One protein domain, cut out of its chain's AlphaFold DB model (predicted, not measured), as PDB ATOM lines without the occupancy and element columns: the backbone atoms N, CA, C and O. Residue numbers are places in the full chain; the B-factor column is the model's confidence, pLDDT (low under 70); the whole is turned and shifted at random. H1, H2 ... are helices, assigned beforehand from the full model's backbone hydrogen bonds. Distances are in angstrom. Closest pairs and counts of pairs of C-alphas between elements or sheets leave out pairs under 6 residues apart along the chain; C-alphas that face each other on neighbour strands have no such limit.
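Overview. This is residues 7 to 82 and 105 to 155 of the 155 residues of an uncharacterized protein of Bacteroidetes bacterium (UniProt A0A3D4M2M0). The long helix H3 runs through the middle, crossing slantwise between two pairs of helices, H1 with H4 over one side of it and H2 with H5 over the other. H2 and H5 lie side by side, running opposite ways, while H4 packs on H3. The printed part has 127 residues with five named helices, H1 to H5 in that order along the chain, and no named strand. The class is all helix, and the helix packing is mostly crossed. The whole is compact, with a radius of gyration of the C-alphas of 14.8 A and spans of 40 by 34 by 23 A.

Arrangement. Start at H1, residues 7 to 25, and look across to the hub, H3, residues 55 to 82, which touches four other helices. H1 touches residues 59 to 67 alone of H3; the closest C-alphas are those of Gly 12 and Leu 63, 5.5 A apart, at a steep tilt of 45 degrees, the same way. Next comes H2, residues 32 to 50, close to H1 but not clearly touching, with the closest C-alphas, Gly 23 and Pro 33, 7.0 A apart. H2 and H3 form a helical hairpin: they run opposite ways at a steep tilt of 42 degrees, with the C-alphas of Ala 47 and Thr 57 closest at 5.4 A. H4, residues 105 to 125, touches H3 opposite ways at a steep tilt of 37 degrees, only just past shallow; the C-alphas of Tyr 70 and Gly 112 come closest, 4.6 A apart. H1, H3 and H4 form a bundle, a group of three helices. H5, residues 131 to 154, touches H2 opposite ways at a shallow tilt of 29 degrees, with the C-alphas of Gly 41 and Leu 142 closest at 4.9 A. H5 also touches residues 61 to 64 alone of H3, where the C-alphas of Phe 61 and Ser 138 are closest at 6.9 A. H1 and H5 are apart. In H1, H2, H3 and H5 every O i to N i+4 pair is within hydrogen-bond range; in H4, 16 of 17 are.

Along the chain. Find C-alpha 7 at (162.144, 146.593, 111.562), where H1 begins; it runs 26.5 A to C-alpha 25. H2 covers 26.6 A. H3 runs 40.3 A from C-alpha 55 at (168.966, 148.080, 122.421) to C-alpha 82. H4 covers 30.5 A, and H5 runs 33.3 A to C-alpha 154 at (170.593, 113.628, 130.553).

Size, cuts and confidence. The two C-alphas farthest apart, Tyr 50 and Asp 82, are 44.5 A apart. Residues 83 to 104 are not printed, and C-alphas 82 and 105 are 10.1 A apart across this cut. Of the links printed whole, none is long; residues 125 to 130, of which 125 belongs to H4, stand free. The model's pLDDT is under 70 at residues 7 to 31, 127 to 128 and 155.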
ATOM      1  N   ARG A   7     161.254 147.543 112.227       57.56
ATOM      2  CA  ARG A   7     162.144 146.593 111.562       57.56
ATOM      3  C   ARG A   7     162.744 145.588 112.544       57.56
ATOM      4  O   ARG A   7     162.732 144.403 112.247       57.56
ATOM      5  N   ASP A   8     163.194 146.033 113.713       58.03
ATOM      6  CA  ASP A   8     163.820 145.169 114.718       58.03
ATOM      7  C   ASP A   8     162.800 144.188 115.322       58.03
ATOM      8  O   ASP A   8     163.115 143.020 115.553       58.03
ATOM      9  N   ILE A   9     161.549 144.632 115.504       61.12
ATOM     10  CA  ILE A   9     160.429 143.780 115.942       61.12
ATOM     11  C   ILE A   9     160.101 142.733 114.871       61.12
ATOM     12  O   ILE A   9     159.953 141.555 115.191       61.12
ATOM     13  N   LEU A  10     160.033 143.140 113.600       56.09
ATOM     14  CA  LEU A  10     159.785 142.237 112.473       56.09
ATOM     15  C   LEU A  10     160.920 141.226 112.289       56.09
ATOM     16  O   LEU A  10     160.659 140.060 112.005       56.09
ATOM     17  N   THR A  11     162.172 141.636 112.496       55.50
ATOM     18  CA  THR A  11     163.324 140.729 112.479       55.50
ATOM     19  C   THR A  11     163.248 139.728 113.633       55.50
ATOM     20  O   THR A  11     163.391 138.530 113.399       55.50
ATOM     21  N   GLY A  12     162.942 140.175 114.856       55.28
ATOM     22  CA  GLY A  12     162.713 139.275 115.993       55.28
ATOM     23  C   GLY A  12     161.567 138.288 115.744       55.28
ATOM     24  O   GLY A  12     161.692 137.100 116.042       55.28
ATOM     25  N   PHE A  13     160.482 138.749 115.121       61.78
ATOM     26  CA  PHE A  13     159.347 137.916 114.726       61.78
ATOM     27  C   PHE A  13     159.719 136.870 113.666       61.78
ATOM     28  O   PHE A  13     159.363 135.698 113.812       61.78
ATOM     29  N   LEU A  14     160.481 137.264 112.641       56.19
ATOM     30  CA  LEU A  14     160.992 136.359 111.611       56.19
ATOM     31  C   LEU A  14     161.867 135.263 112.234       56.19
ATOM     32  O   LEU A  14     161.661 134.084 111.960       56.19
ATOM     33  N   PHE A  15     162.799 135.640 113.115       56.59
ATOM     34  CA  PHE A  15     163.671 134.685 113.804       56.59
ATOM     35  C   PHE A  15     162.900 133.754 114.739       56.59
ATOM     36  O   PHE A  15     163.192 132.563 114.780       56.59
ATOM     37  N   THR A  16     161.894 134.270 115.449       59.16
ATOM     38  CA  THR A  16     161.031 133.444 116.306       59.16
ATOM     39  C   THR A  16     160.276 132.420 115.464       59.16
ATOM     40  O   THR A  16     160.336 131.229 115.749       59.16
ATOM     41  N   THR A  17     159.624 132.876 114.392       55.59
ATOM     42  CA  THR A  17     158.879 132.015 113.464       55.59
ATOM     43  C   THR A  17     159.785 130.944 112.861       55.59
ATOM     44  O   THR A  17     159.407 129.779 112.839       55.59
ATOM     45  N   LEU A  18     161.002 131.304 112.441       52.88
ATOM     46  CA  LEU A  18     161.985 130.352 111.918       52.88
ATOM     47  C   LEU A  18     162.393 129.305 112.958       52.88
ATOM     48  O   LEU A  18     162.403 128.121 112.627       52.88
ATOM     49  N   LEU A  19     162.695 129.717 114.196       60.09
ATOM     50  CA  LEU A  19     163.086 128.819 115.293       60.09
ATOM     51  C   LEU A  19     161.960 127.862 115.689       60.09
ATOM     52  O   LEU A  19     162.199 126.684 115.933       60.09
ATOM     53  N   ILE A  20     160.726 128.354 115.717       59.94
ATOM     54  CA  ILE A  20     159.543 127.546 116.003       59.94
ATOM     55  C   ILE A  20     159.283 126.560 114.870       59.94
ATOM     56  O   ILE A  20     159.043 125.390 115.130       59.94
ATOM     57  N   PHE A  21     159.334 127.011 113.616       52.81
ATOM     58  CA  PHE A  21     159.060 126.148 112.471       52.81
ATOM     59  C   PHE A  21     160.126 125.056 112.340       52.81
ATOM     60  O   PHE A  21     159.792 123.903 112.089       52.81
ATOM     61  N   THR A  22     161.398 125.377 112.609       50.69
ATOM     62  CA  THR A  22     162.450 124.353 112.746       50.69
ATOM     63  C   THR A  22     162.207 123.438 113.947       50.69
ATOM     64  O   THR A  22     162.348 122.229 113.800       50.69
ATOM     65  N   GLY A  23     161.751 123.977 115.081       52.00
ATOM     66  CA  GLY A  23     161.347 123.207 116.261       52.00
ATOM     67  C   GLY A  23     160.183 122.234 116.022       52.00
ATOM     68  O   GLY A  23     160.192 121.112 116.510       52.00
ATOM     69  N   MET A  24     159.178 122.625 115.242       54.41
ATOM     70  CA  MET A  24     158.020 121.779 114.934       54.41
ATOM     71  C   MET A  24     158.326 120.747 113.842       54.41
ATOM     72  O   MET A  24     157.867 119.607 113.918       54.41
ATOM     73  N   LEU A  25     159.112 121.127 112.827       47.62
ATOM     74  CA  LEU A  25     159.516 120.223 111.742       47.62
ATOM     75  C   LEU A  25     160.494 119.139 112.198       47.62
ATOM     76  O   LEU A  25     160.641 118.121 111.528       47.62
ATOM     77  N   GLN A  26     161.160 119.343 113.328       43.22
ATOM     78  CA  GLN A  26     162.009 118.344 113.949       43.22
ATOM     79  C   GLN A  26     161.241 117.722 115.125       43.22
ATOM     80  O   GLN A  26     161.592 117.866 116.283       43.22
ATOM     81  N   THR A  27     160.148 117.020 114.860       44.03
ATOM     82  CA  THR A  27     159.251 116.453 115.889       44.03
ATOM     83  C   THR A  27     159.854 115.280 116.702       44.03
ATOM     84  O   THR A  27     159.123 114.502 117.293       44.03
ATOM     85  N   ASP A  28     161.188 115.216 116.793       47.66
ATOM     86  CA  ASP A  28     162.040 114.274 117.538       47.66
ATOM     87  C   ASP A  28     163.238 115.008 118.193       47.66
ATOM     88  O   ASP A  28     164.366 114.513 118.186       47.66
ATOM     89  N   LEU A  29     163.071 116.252 118.661       51.88
ATOM     90  CA  LEU A  29     164.210 117.127 118.973       51.88
ATOM     91  C   LEU A  29     165.040 116.756 120.207       51.88
ATOM     92  O   LEU A  29     164.946 117.374 121.262       51.88
ATOM     93  N   LYS A  30     165.953 115.814 119.956       62.22
ATOM     94  CA  LYS A  30     167.361 115.754 120.369       62.22
ATOM     95  C   LYS A  30     167.892 117.102 120.847       62.22
ATOM     96  O   LYS A  30     167.746 118.077 120.109       62.22
ATOM     97  N   ALA A  31     168.620 117.102 121.964       64.12
ATOM     98  CA  ALA A  31     169.512 118.117 122.553       64.12
ATOM     99  C   ALA A  31     169.700 119.500 121.873       64.12
ATOM    100  O   ALA A  31     169.783 120.515 122.558       64.12
ATOM    101  N   ILE A  32     169.835 119.589 120.547       74.69
ATOM    102  CA  ILE A  32     170.329 120.756 119.802       74.69
ATOM    103  C   ILE A  32     169.468 122.029 119.964       74.69
ATOM    104  O   ILE A  32     170.030 123.045 120.370       74.69
ATOM    105  N   PRO A  33     168.148 122.071 119.701       73.75
ATOM    106  CA  PRO A  33     167.360 123.297 119.879       73.75
ATOM    107  C   PRO A  33     167.267 123.703 121.335       73.75
ATOM    108  O   PRO A  33     167.203 124.889 121.641       73.75
ATOM    109  N   GLN A  34     167.287 122.730 122.241       75.56
ATOM    110  CA  GLN A  34     167.279 123.007 123.663       75.56
ATOM    111  C   GLN A  34     168.594 123.656 124.097       75.56
ATOM    112  O   GLN A  34     168.570 124.664 124.802       75.56
ATOM    113  N   LEU A  35     169.730 123.184 123.576       81.62
ATOM    114  CA  LEU A  35     171.025 123.850 123.711       81.62
ATOM    115  C   LEU A  35     171.011 125.257 123.094       81.62
ATOM    116  O   LEU A  35     171.534 126.186 123.707       81.62
ATOM    117  N   VAL A  36     170.373 125.457 121.934       83.44
ATOM    118  CA  VAL A  36     170.203 126.792 121.327       83.44
ATOM    119  C   VAL A  36     169.383 127.715 122.236       83.44
ATOM    120  O   VAL A  36     169.778 128.860 122.454       83.44
ATOM    121  N   MET A  37     168.283 127.228 122.816       82.50
ATOM    122  CA  MET A  37     167.467 127.992 123.765       82.50
ATOM    123  C   MET A  37     168.232 128.318 125.053       82.50
ATOM    124  O   MET A  37     168.150 129.449 125.535       82.50
ATOM    125  N   ILE A  38     169.027 127.379 125.578       84.56
ATOM    126  CA  ILE A  38     169.905 127.607 126.737       84.56
ATOM    127  C   ILE A  38     170.939 128.687 126.413       84.56
ATOM    128  O   ILE A  38     171.071 129.649 127.169       84.56
ATOM    129  N   LEU A  39     171.640 128.573 125.280       87.31
ATOM    130  CA  LEU A  39     172.615 129.571 124.836       87.31
ATOM    131  C   LEU A  39     171.965 130.949 124.689       87.31
ATOM    132  O   LEU A  39     172.510 131.940 125.177       87.31
ATOM    133  N   LEU A  40     170.776 131.016 124.088       86.31
ATOM    134  CA  LEU A  40     170.027 132.259 123.950       86.31
ATOM    135  C   LEU A  40     169.647 132.851 125.320       86.31
ATOM    136  O   LEU A  40     169.813 134.055 125.540       86.31
ATOM    137  N   GLY A  41     169.203 132.011 126.259       85.31
ATOM    138  CA  GLY A  41     168.923 132.391 127.644       85.31
ATOM    139  C   GLY A  41     170.151 132.957 128.360       85.31
ATOM    140  O   GLY A  41     170.079 134.046 128.935       85.31
ATOM    141  N   ILE A  42     171.298 132.277 128.261       89.19
ATOM    142  CA  ILE A  42     172.576 132.721 128.841       89.19
ATOM    143  C   ILE A  42     172.976 134.080 128.264       89.19
ATOM    144  O   ILE A  42     173.227 135.016 129.024       89.19
ATOM    145  N   ILE A  43     172.993 134.217 126.935       91.06
ATOM    146  CA  ILE A  43     173.374 135.467 126.263       91.06
ATOM    147  C   ILE A  43     172.464 136.614 126.714       91.06
ATOM    148  O   ILE A  43     172.949 137.710 126.995       91.06
ATOM    149  N   THR A  44     171.162 136.362 126.848       87.62
ATOM    150  CA  THR A  44     170.192 137.378 127.279       87.62
ATOM    151  C   THR A  44     170.409 137.797 128.732       87.62
ATOM    152  O   THR A  44     170.451 138.992 129.030       87.62
ATOM    153  N   VAL A  45     170.619 136.843 129.644       87.81
ATOM    154  CA  VAL A  45     170.913 137.141 131.057       87.81
ATOM    155  C   VAL A  45     172.232 137.907 131.194       87.81
ATOM    156  O   VAL A  45     172.277 138.920 131.898       87.81
ATOM    157  N   LEU A  46     173.288 137.491 130.488       89.81
ATOM    158  CA  LEU A  46     174.569 138.205 130.475       89.81
ATOM    159  C   LEU A  46     174.417 139.615 129.891       89.81
ATOM    160  O   LEU A  46     174.979 140.566 130.435       89.81
ATOM    161  N   ALA A  47     173.608 139.790 128.844       87.81
ATOM    162  CA  ALA A  47     173.314 141.104 128.279       87.81
ATOM    163  C   ALA A  47     172.620 142.027 129.299       87.81
ATOM    164  O   ALA A  47     172.989 143.200 129.404       87.81
ATOM    165  N   PHE A  48     171.699 141.506 130.119       86.00
ATOM    166  CA  PHE A  48     171.099 142.264 131.226       86.00
ATOM    167  C   PHE A  48     172.088 142.604 132.348       86.00
ATOM    168  O   PHE A  48     171.902 143.617 133.022       86.00
ATOM    169  N   ILE A  49     173.123 141.788 132.571       87.25
ATOM    170  CA  ILE A  49     174.160 142.052 133.582       87.25
ATOM    171  C   ILE A  49     175.136 143.129 133.094       87.25
ATOM    172  O   ILE A  49     175.384 144.095 133.810       87.25
ATOM    173  N   TYR A  50     175.665 142.991 131.876       88.44
ATOM    174  CA  TYR A  50     176.730 143.865 131.374       88.44
ATOM    175  C   TYR A  50     176.221 145.130 130.680       88.44
ATOM    176  O   TYR A  50     176.884 146.166 130.717       88.44
ATOM    177  N   LYS A  51     175.071 145.060 129.998       85.88
ATOM    178  CA  LYS A  51     174.533 146.160 129.181       85.88
ATOM    179  C   LYS A  51     173.005 146.277 129.325       85.88
ATOM    180  O   LYS A  51     172.286 146.177 128.328       85.88
ATOM    181  N   PRO A  52     172.477 146.548 130.534       78.00
ATOM    182  CA  PRO A  52     171.036 146.518 130.816       78.00
ATOM    183  C   PRO A  52     170.201 147.490 129.967       78.00
ATOM    184  O   PRO A  52     169.049 147.202 129.665       78.00
ATOM    185  N   ALA A  53     170.772 148.626 129.556       77.94
ATOM    186  CA  ALA A  53     170.080 149.647 128.763       77.94
ATOM    187  C   ALA A  53     170.374 149.572 127.250       77.94
ATOM    188  O   ALA A  53     169.952 150.455 126.498       77.94
ATOM    189  N   ALA A  54     171.123 148.566 126.783       80.56
ATOM    190  CA  ALA A  54     171.448 148.459 125.367       80.56
ATOM    191  C   ALA A  54     170.228 147.992 124.545       80.56
ATOM    192  O   ALA A  54     169.508 147.086 124.977       80.56
ATOM    193  N   PRO A  55     170.023 148.537 123.328       77.12
ATOM    194  CA  PRO A  55     168.966 148.080 122.421       77.12
ATOM    195  C   PRO A  55     169.022 146.568 122.164       77.12
ATOM    196  O   PRO A  55     167.994 145.899 122.187       77.12
ATOM    197  N   ASN A  56     170.230 146.014 122.032       80.38
ATOM    198  CA  ASN A  56     170.445 144.585 121.788       80.38
ATOM    199  C   ASN A  56     169.913 143.709 122.935       80.38
ATOM    200  O   ASN A  56     169.356 142.648 122.681       80.38
ATOM    201  N   THR A  57     170.027 144.162 124.186       83.00
ATOM    202  CA  THR A  57     169.487 143.456 125.361       83.00
ATOM    203  C   THR A  57     167.960 143.396 125.309       83.00
ATOM    204  O   THR A  57     167.362 142.368 125.606       83.00
ATOM    205  N   THR A  58     167.328 144.484 124.856       82.12
ATOM    206  CA  THR A  58     165.869 144.545 124.674       82.12
ATOM    207  C   THR A  58     165.410 143.613 123.549       82.12
ATOM    208  O   THR A  58     164.415 142.912 123.703       82.12
ATOM    209  N   LEU A  59     166.154 143.564 122.438       83.94
ATOM    210  CA  LEU A  59     165.862 142.673 121.313       83.94
ATOM    211  C   LEU A  59     165.941 141.194 121.717       83.94
ATOM    212  O   LEU A  59     165.037 140.425 121.406       83.94
ATOM    213  N   LEU A  60     167.000 140.810 122.438       84.88
ATOM    214  CA  LEU A  60     167.190 139.447 122.941       84.88
ATOM    215  C   LEU A  60     166.060 139.026 123.889       84.88
ATOM    216  O   LEU A  60     165.510 137.933 123.759       84.88
ATOM    217  N   PHE A  61     165.655 139.925 124.788       85.44
ATOM    218  CA  PHE A  61     164.503 139.702 125.655       85.44
ATOM    219  C   PHE A  61     163.206 139.494 124.861       85.44
ATOM    220  O   PHE A  61     162.451 138.566 125.153       85.44
ATOM    221  N   TYR A  62     162.949 140.321 123.842       86.38
ATOM    222  CA  TYR A  62     161.767 140.166 122.990       86.38
ATOM    223  C   TYR A  62     161.791 138.865 122.200       86.38
ATOM    224  O   TYR A  62     160.745 138.241 122.069       86.38
ATOM    225  N   LEU A  63     162.962 138.416 121.749       84.56
ATOM    226  CA  LEU A  63     163.100 137.135 121.064       84.56
ATOM    227  C   LEU A  63     162.712 135.965 121.980       84.56
ATOM    228  O   LEU A  63     161.844 135.173 121.619       84.56
ATOM    229  N   ILE A  64     163.282 135.889 123.189       84.50
ATOM    230  CA  ILE A  64     162.937 134.834 124.159       84.50
ATOM    231  C   ILE A  64     161.452 134.893 124.528       84.50
ATOM    232  O   ILE A  64     160.758 133.879 124.506       84.50
ATOM    233  N   THR A  65     160.948 136.088 124.829       83.81
ATOM    234  CA  THR A  65     159.553 136.268 125.246       83.81
ATOM    235  C   THR A  65     158.584 135.908 124.118       83.81
ATOM    236  O   THR A  65     157.544 135.313 124.382       83.81
ATOM    237  N   SER A  66     158.936 136.197 122.861       83.81
ATOM    238  CA  SER A  66     158.171 135.795 121.672       83.81
ATOM    239  C   SER A  66     158.050 134.276 121.564       83.81
ATOM    240  O   SER A  66     156.956 133.759 121.333       83.81
ATOM    241  N   ILE A  67     159.161 133.557 121.778       82.31
ATOM    242  CA  ILE A  67     159.208 132.088 121.730       82.31
ATOM    243  C   ILE A  67     158.339 131.501 122.846       82.31
ATOM    244  O   ILE A  67     157.533 130.601 122.598       82.31
ATOM    245  N   MET A  68     158.453 132.042 124.064       81.06
ATOM    246  CA  MET A  68     157.641 131.614 125.206       81.06
ATOM    247  C   MET A  68     156.149 131.857 124.972       81.06
ATOM    248  O   MET A  68     155.346 130.947 125.162       81.06
ATOM    249  N   LEU A  69     155.775 133.069 124.544       84.56
ATOM    250  CA  LEU A  69     154.382 133.430 124.285       84.56
ATOM    251  C   LEU A  69     153.794 132.583 123.168       84.56
ATOM    252  O   LEU A  69     152.693 132.072 123.326       84.56
ATOM    253  N   TYR A  70     154.530 132.389 122.072       86.12
ATOM    254  CA  TYR A  70     154.086 131.509 121.002       86.12
ATOM    255  C   TYR A  70     153.820 130.100 121.526       86.12
ATOM    256  O   TYR A  70     152.735 129.571 121.308       86.12
ATOM    257  N   SER A  71     154.780 129.511 122.244       79.19
ATOM    258  CA  SER A  71     154.672 128.131 122.736       79.19
ATOM    259  C   SER A  71     153.499 127.973 123.704       79.19
ATOM    260  O   SER A  71     152.758 126.992 123.631       79.19
ATOM    261  N   ALA A  72     153.290 128.965 124.575       78.12
ATOM    262  CA  ALA A  72     152.159 129.000 125.493       78.12
ATOM    263  C   ALA A  72     150.822 129.115 124.746       78.12
ATOM    264  O   ALA A  72     149.910 128.339 125.011       78.12
ATOM    265  N   ILE A  73     150.715 130.041 123.789       85.75
ATOM    266  CA  ILE A  73     149.492 130.258 123.003       85.75
ATOM    267  C   ILE A  73     149.179 129.023 122.164       85.75
ATOM    268  O   ILE A  73     148.052 128.551 122.206       85.75
ATOM    269  N   PHE A  74     150.174 128.462 121.476       85.75
ATOM    270  CA  PHE A  74     150.031 127.231 120.705       85.75
ATOM    271  C   PHE A  74     149.511 126.086 121.582       85.75
ATOM    272  O   PHE A  74     148.518 125.456 121.238       85.75
ATOM    273  N   SER A  75     150.123 125.868 122.751       80.56
ATOM    274  CA  SER A  75     149.712 124.800 123.673       80.56
ATOM    275  C   SER A  75     148.295 125.011 124.207       80.56
ATOM    276  O   SER A  75     147.520 124.066 124.316       80.56
ATOM    277  N   VAL A  76     147.927 126.249 124.547       83.62
ATOM    278  CA  VAL A  76     146.565 126.576 124.992       83.62
ATOM    279  C   VAL A  76     145.562 126.377 123.855       83.62
ATOM    280  O   VAL A  76     144.501 125.805 124.088       83.62
ATOM    281  N   SER A  77     145.889 126.799 122.634       88.06
ATOM    282  CA  SER A  77     145.042 126.598 121.458       88.06
ATOM    283  C   SER A  77     144.829 125.117 121.153       88.06
ATOM    284  O   SER A  77     143.683 124.724 120.961       88.06
ATOM    285  N   GLU A  78     145.873 124.285 121.208       86.19
ATOM    286  CA  GLU A  78     145.731 122.832 121.041       86.19
ATOM    287  C   GLU A  78     144.810 122.228 122.105       86.19
ATOM    288  O   GLU A  78     143.871 121.521 121.755       86.19
ATOM    289  N   ASN A  79     144.991 122.586 123.381       83.69
ATOM    290  CA  ASN A  79     144.119 122.104 124.458       83.69
ATOM    291  C   ASN A  79     142.655 122.542 124.276       83.69
ATOM    292  O   ASN A  79     141.737 121.783 124.583       83.69
ATOM    293  N   ILE A  80     142.416 123.762 123.781       91.31
ATOM    294  CA  ILE A  80     141.062 124.233 123.461       91.31
ATOM    295  C   ILE A  80     140.474 123.408 122.315       91.31
ATOM    296  O   ILE A  80     139.310 123.020 122.381       91.31
ATOM    297  N   ILE A  81     141.258 123.120 121.275       89.38
ATOM    298  CA  ILE A  81     140.801 122.311 120.143       89.38
ATOM    299  C   ILE A  81     140.503 120.875 120.594       89.38
ATOM    300  O   ILE A  81     139.452 120.356 120.228       89.38
ATOM    301  N   ASP A  82     141.355 120.262 121.420       88.19
ATOM    302  CA  ASP A  82     141.122 118.929 121.999       88.19
ATOM    303  C   ASP A  82     139.849 118.883 122.850       88.19
ATOM    304  O   ASP A  82     139.094 117.913 122.797       88.19
ATOM    305  N   TRP A 105     145.570 121.721 113.882       82.19
ATOM    306  CA  TRP A 105     146.826 122.315 114.366       82.19
ATOM    307  C   TRP A 105     147.208 123.630 113.670       82.19
ATOM    308  O   TRP A 105     147.894 124.475 114.252       82.19
ATOM    309  N   VAL A 106     146.734 123.848 112.437       88.38
ATOM    310  CA  VAL A 106     146.954 125.097 111.692       88.38
ATOM    311  C   VAL A 106     146.348 126.291 112.434       88.38
ATOM    312  O   VAL A 106     146.930 127.379 112.423       88.38
ATOM    313  N   TRP A 107     145.227 126.100 113.135       88.94
ATOM    314  CA  TRP A 107     144.601 127.155 113.933       88.94
ATOM    315  C   TRP A 107     145.464 127.562 115.125       88.94
ATOM    316  O   TRP A 107     145.596 128.756 115.396       88.94
ATOM    317  N   SER A 108     146.117 126.606 115.785       87.12
ATOM    318  CA  SER A 108     147.049 126.881 116.884       87.12
ATOM    319  C   SER A 108     148.302 127.605 116.405       87.12
ATOM    320  O   SER A 108     148.757 128.552 117.052       87.12
ATOM    321  N   VAL A 109     148.824 127.235 115.228       87.12
ATOM    322  CA  VAL A 109     149.927 127.970 114.588       87.12
ATOM    323  C   VAL A 109     149.513 129.406 114.282       87.12
ATOM    324  O   VAL A 109     150.246 130.336 114.623       87.12
ATOM    325  N   ALA A 110     148.339 129.605 113.677       86.88
ATOM    326  CA  ALA A 110     147.829 130.933 113.350       86.88
ATOM    327  C   ALA A 110     147.626 131.791 114.610       86.88
ATOM    328  O   ALA A 110     148.058 132.946 114.644       86.88
ATOM    329  N   ALA A 111     147.040 131.220 115.666       88.56
ATOM    330  CA  ALA A 111     146.861 131.896 116.947       88.56
ATOM    331  C   ALA A 111     148.207 132.332 117.541       88.56
ATOM    332  O   ALA A 111     148.371 133.503 117.883       88.56
ATOM    333  N   GLY A 112     149.197 131.435 117.589       86.56
ATOM    334  CA  GLY A 112     150.541 131.751 118.074       86.56
ATOM    335  C   GLY A 112     151.224 132.852 117.256       86.56
ATOM    336  O   GLY A 112     151.757 133.804 117.832       86.56
ATOM    337  N   LEU A 113     151.173 132.760 115.922       85.25
ATOM    338  CA  LEU A 113     151.801 133.728 115.013       85.25
ATOM    339  C   LEU A 113     151.181 135.124 115.093       85.25
ATOM    340  O   LEU A 113     151.888 136.101 114.871       85.25
ATOM    341  N   ILE A 114     149.889 135.239 115.397       86.44
ATOM    342  CA  ILE A 114     149.205 136.536 115.479       86.44
ATOM    343  C   ILE A 114     149.300 137.108 116.897       86.44
ATOM    344  O   ILE A 114     149.679 138.267 117.086       86.44
ATOM    345  N   LEU A 115     148.971 136.307 117.910       87.69
ATOM    346  CA  LEU A 115     148.821 136.786 119.283       87.69
ATOM    347  C   LEU A 115     150.165 137.010 119.988       87.69
ATOM    348  O   LEU A 115     150.262 137.939 120.794       87.69
ATOM    349  N   SER A 116     151.210 136.229 119.681       84.81
ATOM    350  CA  SER A 116     152.551 136.431 120.257       84.81
ATOM    351  C   SER A 116     153.152 137.808 119.913       84.81
ATOM    352  O   SER A 116     153.427 138.585 120.838       84.81
ATOM    353  N   PRO A 117     153.297 138.204 118.628       82.44
ATOM    354  CA  PRO A 117     153.836 139.523 118.298       82.44
ATOM    355  C   PRO A 117     152.908 140.652 118.737       82.44
ATOM    356  O   PRO A 117     153.395 141.689 119.187       82.44
ATOM    357  N   LEU A 118     151.585 140.465 118.664       86.19
ATOM    358  CA  LEU A 118     150.633 141.465 119.146       86.19
ATOM    359  C   LEU A 118     150.840 141.743 120.641       86.19
ATOM    360  O   LEU A 118     150.934 142.904 121.043       86.19
ATOM    361  N   SER A 119     150.994 140.692 121.447       86.75
ATOM    362  CA  SER A 119     151.270 140.804 122.883       86.75
ATOM    363  C   SER A 119     152.586 141.536 123.155       86.75
ATOM    364  O   SER A 119     152.643 142.393 124.038       86.75
ATOM    365  N   LEU A 120     153.629 141.280 122.359       86.12
ATOM    366  CA  LEU A 120     154.906 141.992 122.469       86.12
ATOM    367  C   LEU A 120     154.812 143.467 122.077       86.12
ATOM    368  O   LEU A 120     155.395 144.316 122.753       86.12
ATOM    369  N   VAL A 121     154.065 143.796 121.022       84.50
ATOM    370  CA  VAL A 121     153.827 145.190 120.618       84.50
ATOM    371  C   VAL A 121     153.074 145.941 121.716       84.50
ATOM    372  O   VAL A 121     153.441 147.072 122.048       84.50
ATOM    373  N   LEU A 122     152.060 145.313 122.315       85.75
ATOM    374  CA  LEU A 122     151.326 145.880 123.447       85.75
ATOM    375  C   LEU A 122     152.235 146.062 124.667       85.75
ATOM    376  O   LEU A 122     152.231 147.139 125.262       85.75
ATOM    377  N   TYR A 123     153.066 145.067 124.992       83.94
ATOM    378  CA  TYR A 123     154.047 145.169 126.073       83.94
ATOM    379  C   TYR A 123     155.023 146.332 125.842       83.94
ATOM    380  O   TYR A 123     155.196 147.166 126.735       83.94
ATOM    381  N   HIS A 124     155.589 146.439 124.634       82.38
ATOM    382  CA  HIS A 124     156.526 147.500 124.255       82.38
ATOM    383  C   HIS A 124     155.909 148.899 124.367       82.38
ATOM    384  O   HIS A 124     156.576 149.835 124.806       82.38
ATOM    385  N   ARG A 125     154.636 149.047 123.980       80.62
ATOM    386  CA  ARG A 125     153.902 150.321 124.060       80.62
ATOM    387  C   ARG A 125     153.376 150.634 125.459       80.62
ATOM    388  O   ARG A 125     153.022 151.782 125.728       80.62
ATOM    389  N   SER A 126     153.295 149.647 126.346       78.00
ATOM    390  CA  SER A 126     152.775 149.854 127.693       78.00
ATOM    391  C   SER A 126     153.772 150.621 128.569       78.00
ATOM    392  O   SER A 126     154.985 150.416 128.514       78.00
ATOM    393  N   LYS A 127     153.254 151.453 129.480       63.91
ATOM    394  CA  LYS A 127     154.058 152.058 130.557       63.91
ATOM    395  C   LYS A 127     154.517 151.036 131.613       63.91
ATOM    396  O   LYS A 127     155.210 151.413 132.551       63.91
ATOM    397  N   LEU A 128     154.135 149.762 131.476       66.50
ATOM    398  CA  LEU A 128     154.441 148.680 132.416       66.50
ATOM    399  C   LEU A 128     155.816 148.048 132.172       66.50
ATOM    400  O   LEU A 128     156.191 147.113 132.879       66.50
ATOM    401  N   ARG A 129     156.580 148.548 131.191       73.06
ATOM    402  CA  ARG A 129     157.930 148.063 130.916       73.06
ATOM    403  C   ARG A 129     158.809 148.211 132.159       73.06
ATOM    404  O   ARG A 129     159.152 149.321 132.564       73.06
ATOM    405  N   ASN A 130     159.200 147.080 132.741       79.62
ATOM    406  CA  ASN A 130     159.989 147.049 133.964       79.62
ATOM    407  C   ASN A 130     161.249 146.192 133.764       79.62
ATOM    408  O   ASN A 130     161.141 144.968 133.699       79.62
ATOM    409  N   PRO A 131     162.456 146.788 133.738       77.94
ATOM    410  CA  PRO A 131     163.693 146.054 133.463       77.94
ATOM    411  C   PRO A 131     164.011 144.983 134.517       77.94
ATOM    412  O   PRO A 131     164.684 143.999 134.212       77.94
ATOM    413  N   ARG A 132     163.513 145.129 135.755       81.75
ATOM    414  CA  ARG A 132     163.651 144.081 136.782       81.75
ATOM    415  C   ARG A 132     162.817 142.852 136.431       81.75
ATOM    416  O   ARG A 132     163.281 141.734 136.632       81.75
ATOM    417  N   LEU A 133     161.620 143.067 135.886       82.38
ATOM    418  CA  LEU A 133     160.730 141.999 135.440       82.38
ATOM    419  C   LEU A 133     161.292 141.315 134.189       82.38
ATOM    420  O   LEU A 133     161.354 140.092 134.163       82.38
ATOM    421  N   GLU A 134     161.799 142.077 133.215       84.62
ATOM    422  CA  GLU A 134     162.448 141.523 132.010       84.62
ATOM    423  C   GLU A 134     163.629 140.607 132.369       84.62
ATOM    424  O   GLU A 134     163.744 139.480 131.873       84.62
ATOM    425  N   LYS A 135     164.475 141.053 133.309       83.31
ATOM    426  CA  LYS A 135     165.576 140.243 133.840       83.31
ATOM    427  C   LYS A 135     165.065 138.995 134.565       83.31
ATOM    428  O   LYS A 135     165.582 137.909 134.319       83.31
ATOM    429  N   GLY A 136     164.069 139.140 135.442       80.44
ATOM    430  CA  GLY A 136     163.484 138.022 136.189       80.44
ATOM    431  C   GLY A 136     162.909 136.942 135.273       80.44
ATOM    432  O   GLY A 136     163.227 135.767 135.440       80.44
ATOM    433  N   VAL A 137     162.149 137.344 134.251       81.31
ATOM    434  CA  VAL A 137     161.593 136.439 133.234       81.31
ATOM    435  C   VAL A 137     162.704 135.742 132.447       81.31
ATOM    436  O   VAL A 137     162.634 134.535 132.248       81.31
ATOM    437  N   SER A 138     163.761 136.460 132.062       82.94
ATOM    438  CA  SER A 138     164.897 135.866 131.335       82.94
ATOM    439  C   SER A 138     165.641 134.812 132.165       82.94
ATOM    440  O   SER A 138     166.019 133.764 131.645       82.94
ATOM    441  N   VAL A 139     165.836 135.071 133.463       84.81
ATOM    442  CA  VAL A 139     166.453 134.109 134.393       84.81
ATOM    443  C   VAL A 139     165.557 132.886 134.575       84.81
ATOM    444  O   VAL A 139     166.049 131.761 134.533       84.81
ATOM    445  N   LEU A 140     164.249 133.093 134.736       77.88
ATOM    446  CA  LEU A 140     163.281 132.009 134.878       77.88
ATOM    447  C   LEU A 140     163.204 131.147 133.611       77.88
ATOM    448  O   LEU A 140     163.217 129.924 133.713       77.88
ATOM    449  N   PHE A 141     163.208 131.762 132.426       81.12
ATOM    450  CA  PHE A 141     163.298 131.049 131.152       81.12
ATOM    451  C   PHE A 141     164.535 130.147 131.093       81.12
ATOM    452  O   PHE A 141     164.418 128.957 130.796       81.12
ATOM    453  N   LEU A 142     165.712 130.692 131.419       84.06
ATOM    454  CA  LEU A 142     166.958 129.929 131.419       84.06
ATOM    455  C   LEU A 142     166.900 128.762 132.416       84.06
ATOM    456  O   LEU A 142     167.247 127.639 132.056       84.06
ATOM    457  N   ALA A 143     166.428 129.014 133.639       78.69
ATOM    458  CA  ALA A 143     166.306 127.994 134.675       78.69
ATOM    459  C   ALA A 143     165.364 126.856 134.252       78.69
ATOM    460  O   ALA A 143     165.743 125.691 134.345       78.69
ATOM    461  N   MET A 144     164.175 127.176 133.731       74.00
ATOM    462  CA  MET A 144     163.231 126.158 133.259       74.00
ATOM    463  C   MET A 144     163.805 125.357 132.090       74.00
ATOM    464  O   MET A 144     163.738 124.133 132.102       74.00
ATOM    465  N   THR A 145     164.422 126.023 131.111       76.69
ATOM    466  CA  THR A 145     164.997 125.339 129.940       76.69
ATOM    467  C   THR A 145     166.123 124.383 130.344       76.69
ATOM    468  O   THR A 145     166.190 123.268 129.827       76.69
ATOM    469  N   LEU A 146     166.963 124.786 131.306       80.62
ATOM    470  CA  LEU A 146     168.006 123.938 131.888       80.62
ATOM    471  C   LEU A 146     167.427 122.729 132.627       80.62
ATOM    472  O   LEU A 146     167.908 121.619 132.426       80.62
ATOM    473  N   VAL A 147     166.397 122.928 133.457       75.25
ATOM    474  CA  VAL A 147     165.741 121.826 134.179       75.25
ATOM    475  C   VAL A 147     165.162 120.816 133.195       75.25
ATOM    476  O   VAL A 147     165.416 119.625 133.342       75.25
ATOM    477  N   ILE A 148     164.442 121.278 132.167       75.12
ATOM    478  CA  ILE A 148     163.882 120.386 131.144       75.12
ATOM    479  C   ILE A 148     165.015 119.622 130.445       75.12
ATOM    480  O   ILE A 148     164.884 118.425 130.230       75.12
ATOM    481  N   TYR A 149     166.138 120.275 130.133       78.88
ATOM    482  CA  TYR A 149     167.253 119.622 129.440       78.88
ATOM    483  C   TYR A 149     167.879 118.519 130.293       78.88
ATOM    484  O   TYR A 149     168.101 117.412 129.818       78.88
ATOM    485  N   ILE A 150     168.120 118.801 131.574       80.62
ATOM    486  CA  ILE A 150     168.689 117.816 132.497       80.62
ATOM    487  C   ILE A 150     167.743 116.624 132.666       80.62
ATOM    488  O   ILE A 150     168.199 115.491 132.618       80.62
ATOM    489  N   VAL A 151     166.444 116.876 132.854       76.19
ATOM    490  CA  VAL A 151     165.460 115.819 133.130       76.19
ATOM    491  C   VAL A 151     165.193 114.937 131.913       76.19
ATOM    492  O   VAL A 151     165.007 113.741 132.090       76.19
ATOM    493  N   TRP A 152     165.134 115.510 130.709       74.69
ATOM    494  CA  TRP A 152     164.670 114.789 129.518       74.69
ATOM    495  C   TRP A 152     165.788 114.317 128.584       74.69
ATOM    496  O   TRP A 152     165.555 113.388 127.818       74.69
ATOM    497  N   GLU A 153     166.974 114.933 128.619       76.44
ATOM    498  CA  GLU A 153     168.094 114.562 127.736       76.44
ATOM    499  C   GLU A 153     169.244 113.864 128.486       76.44
ATOM    500  O   GLU A 153     169.946 113.045 127.898       76.44
ATOM    501  N   LEU A 154     169.476 114.185 129.768       75.50
ATOM    502  CA  LEU A 154     170.593 113.628 130.553       75.50
ATOM    503  C   LEU A 154     170.179 112.595 131.615       75.50
ATOM    504  O   LEU A 154     171.062 111.907 132.134       75.50
ATOM    505  N   GLY A 155     168.896 112.539 131.979       60.22
ATOM    506  CA  GLY A 155     168.328 111.620 132.975       60.22
ATOM    507  C   GLY A 155     167.696 110.399 132.332       60.22
ATOM    508  O   GLY A 155     167.867 109.304 132.912       60.22
TER     509      GLY A 155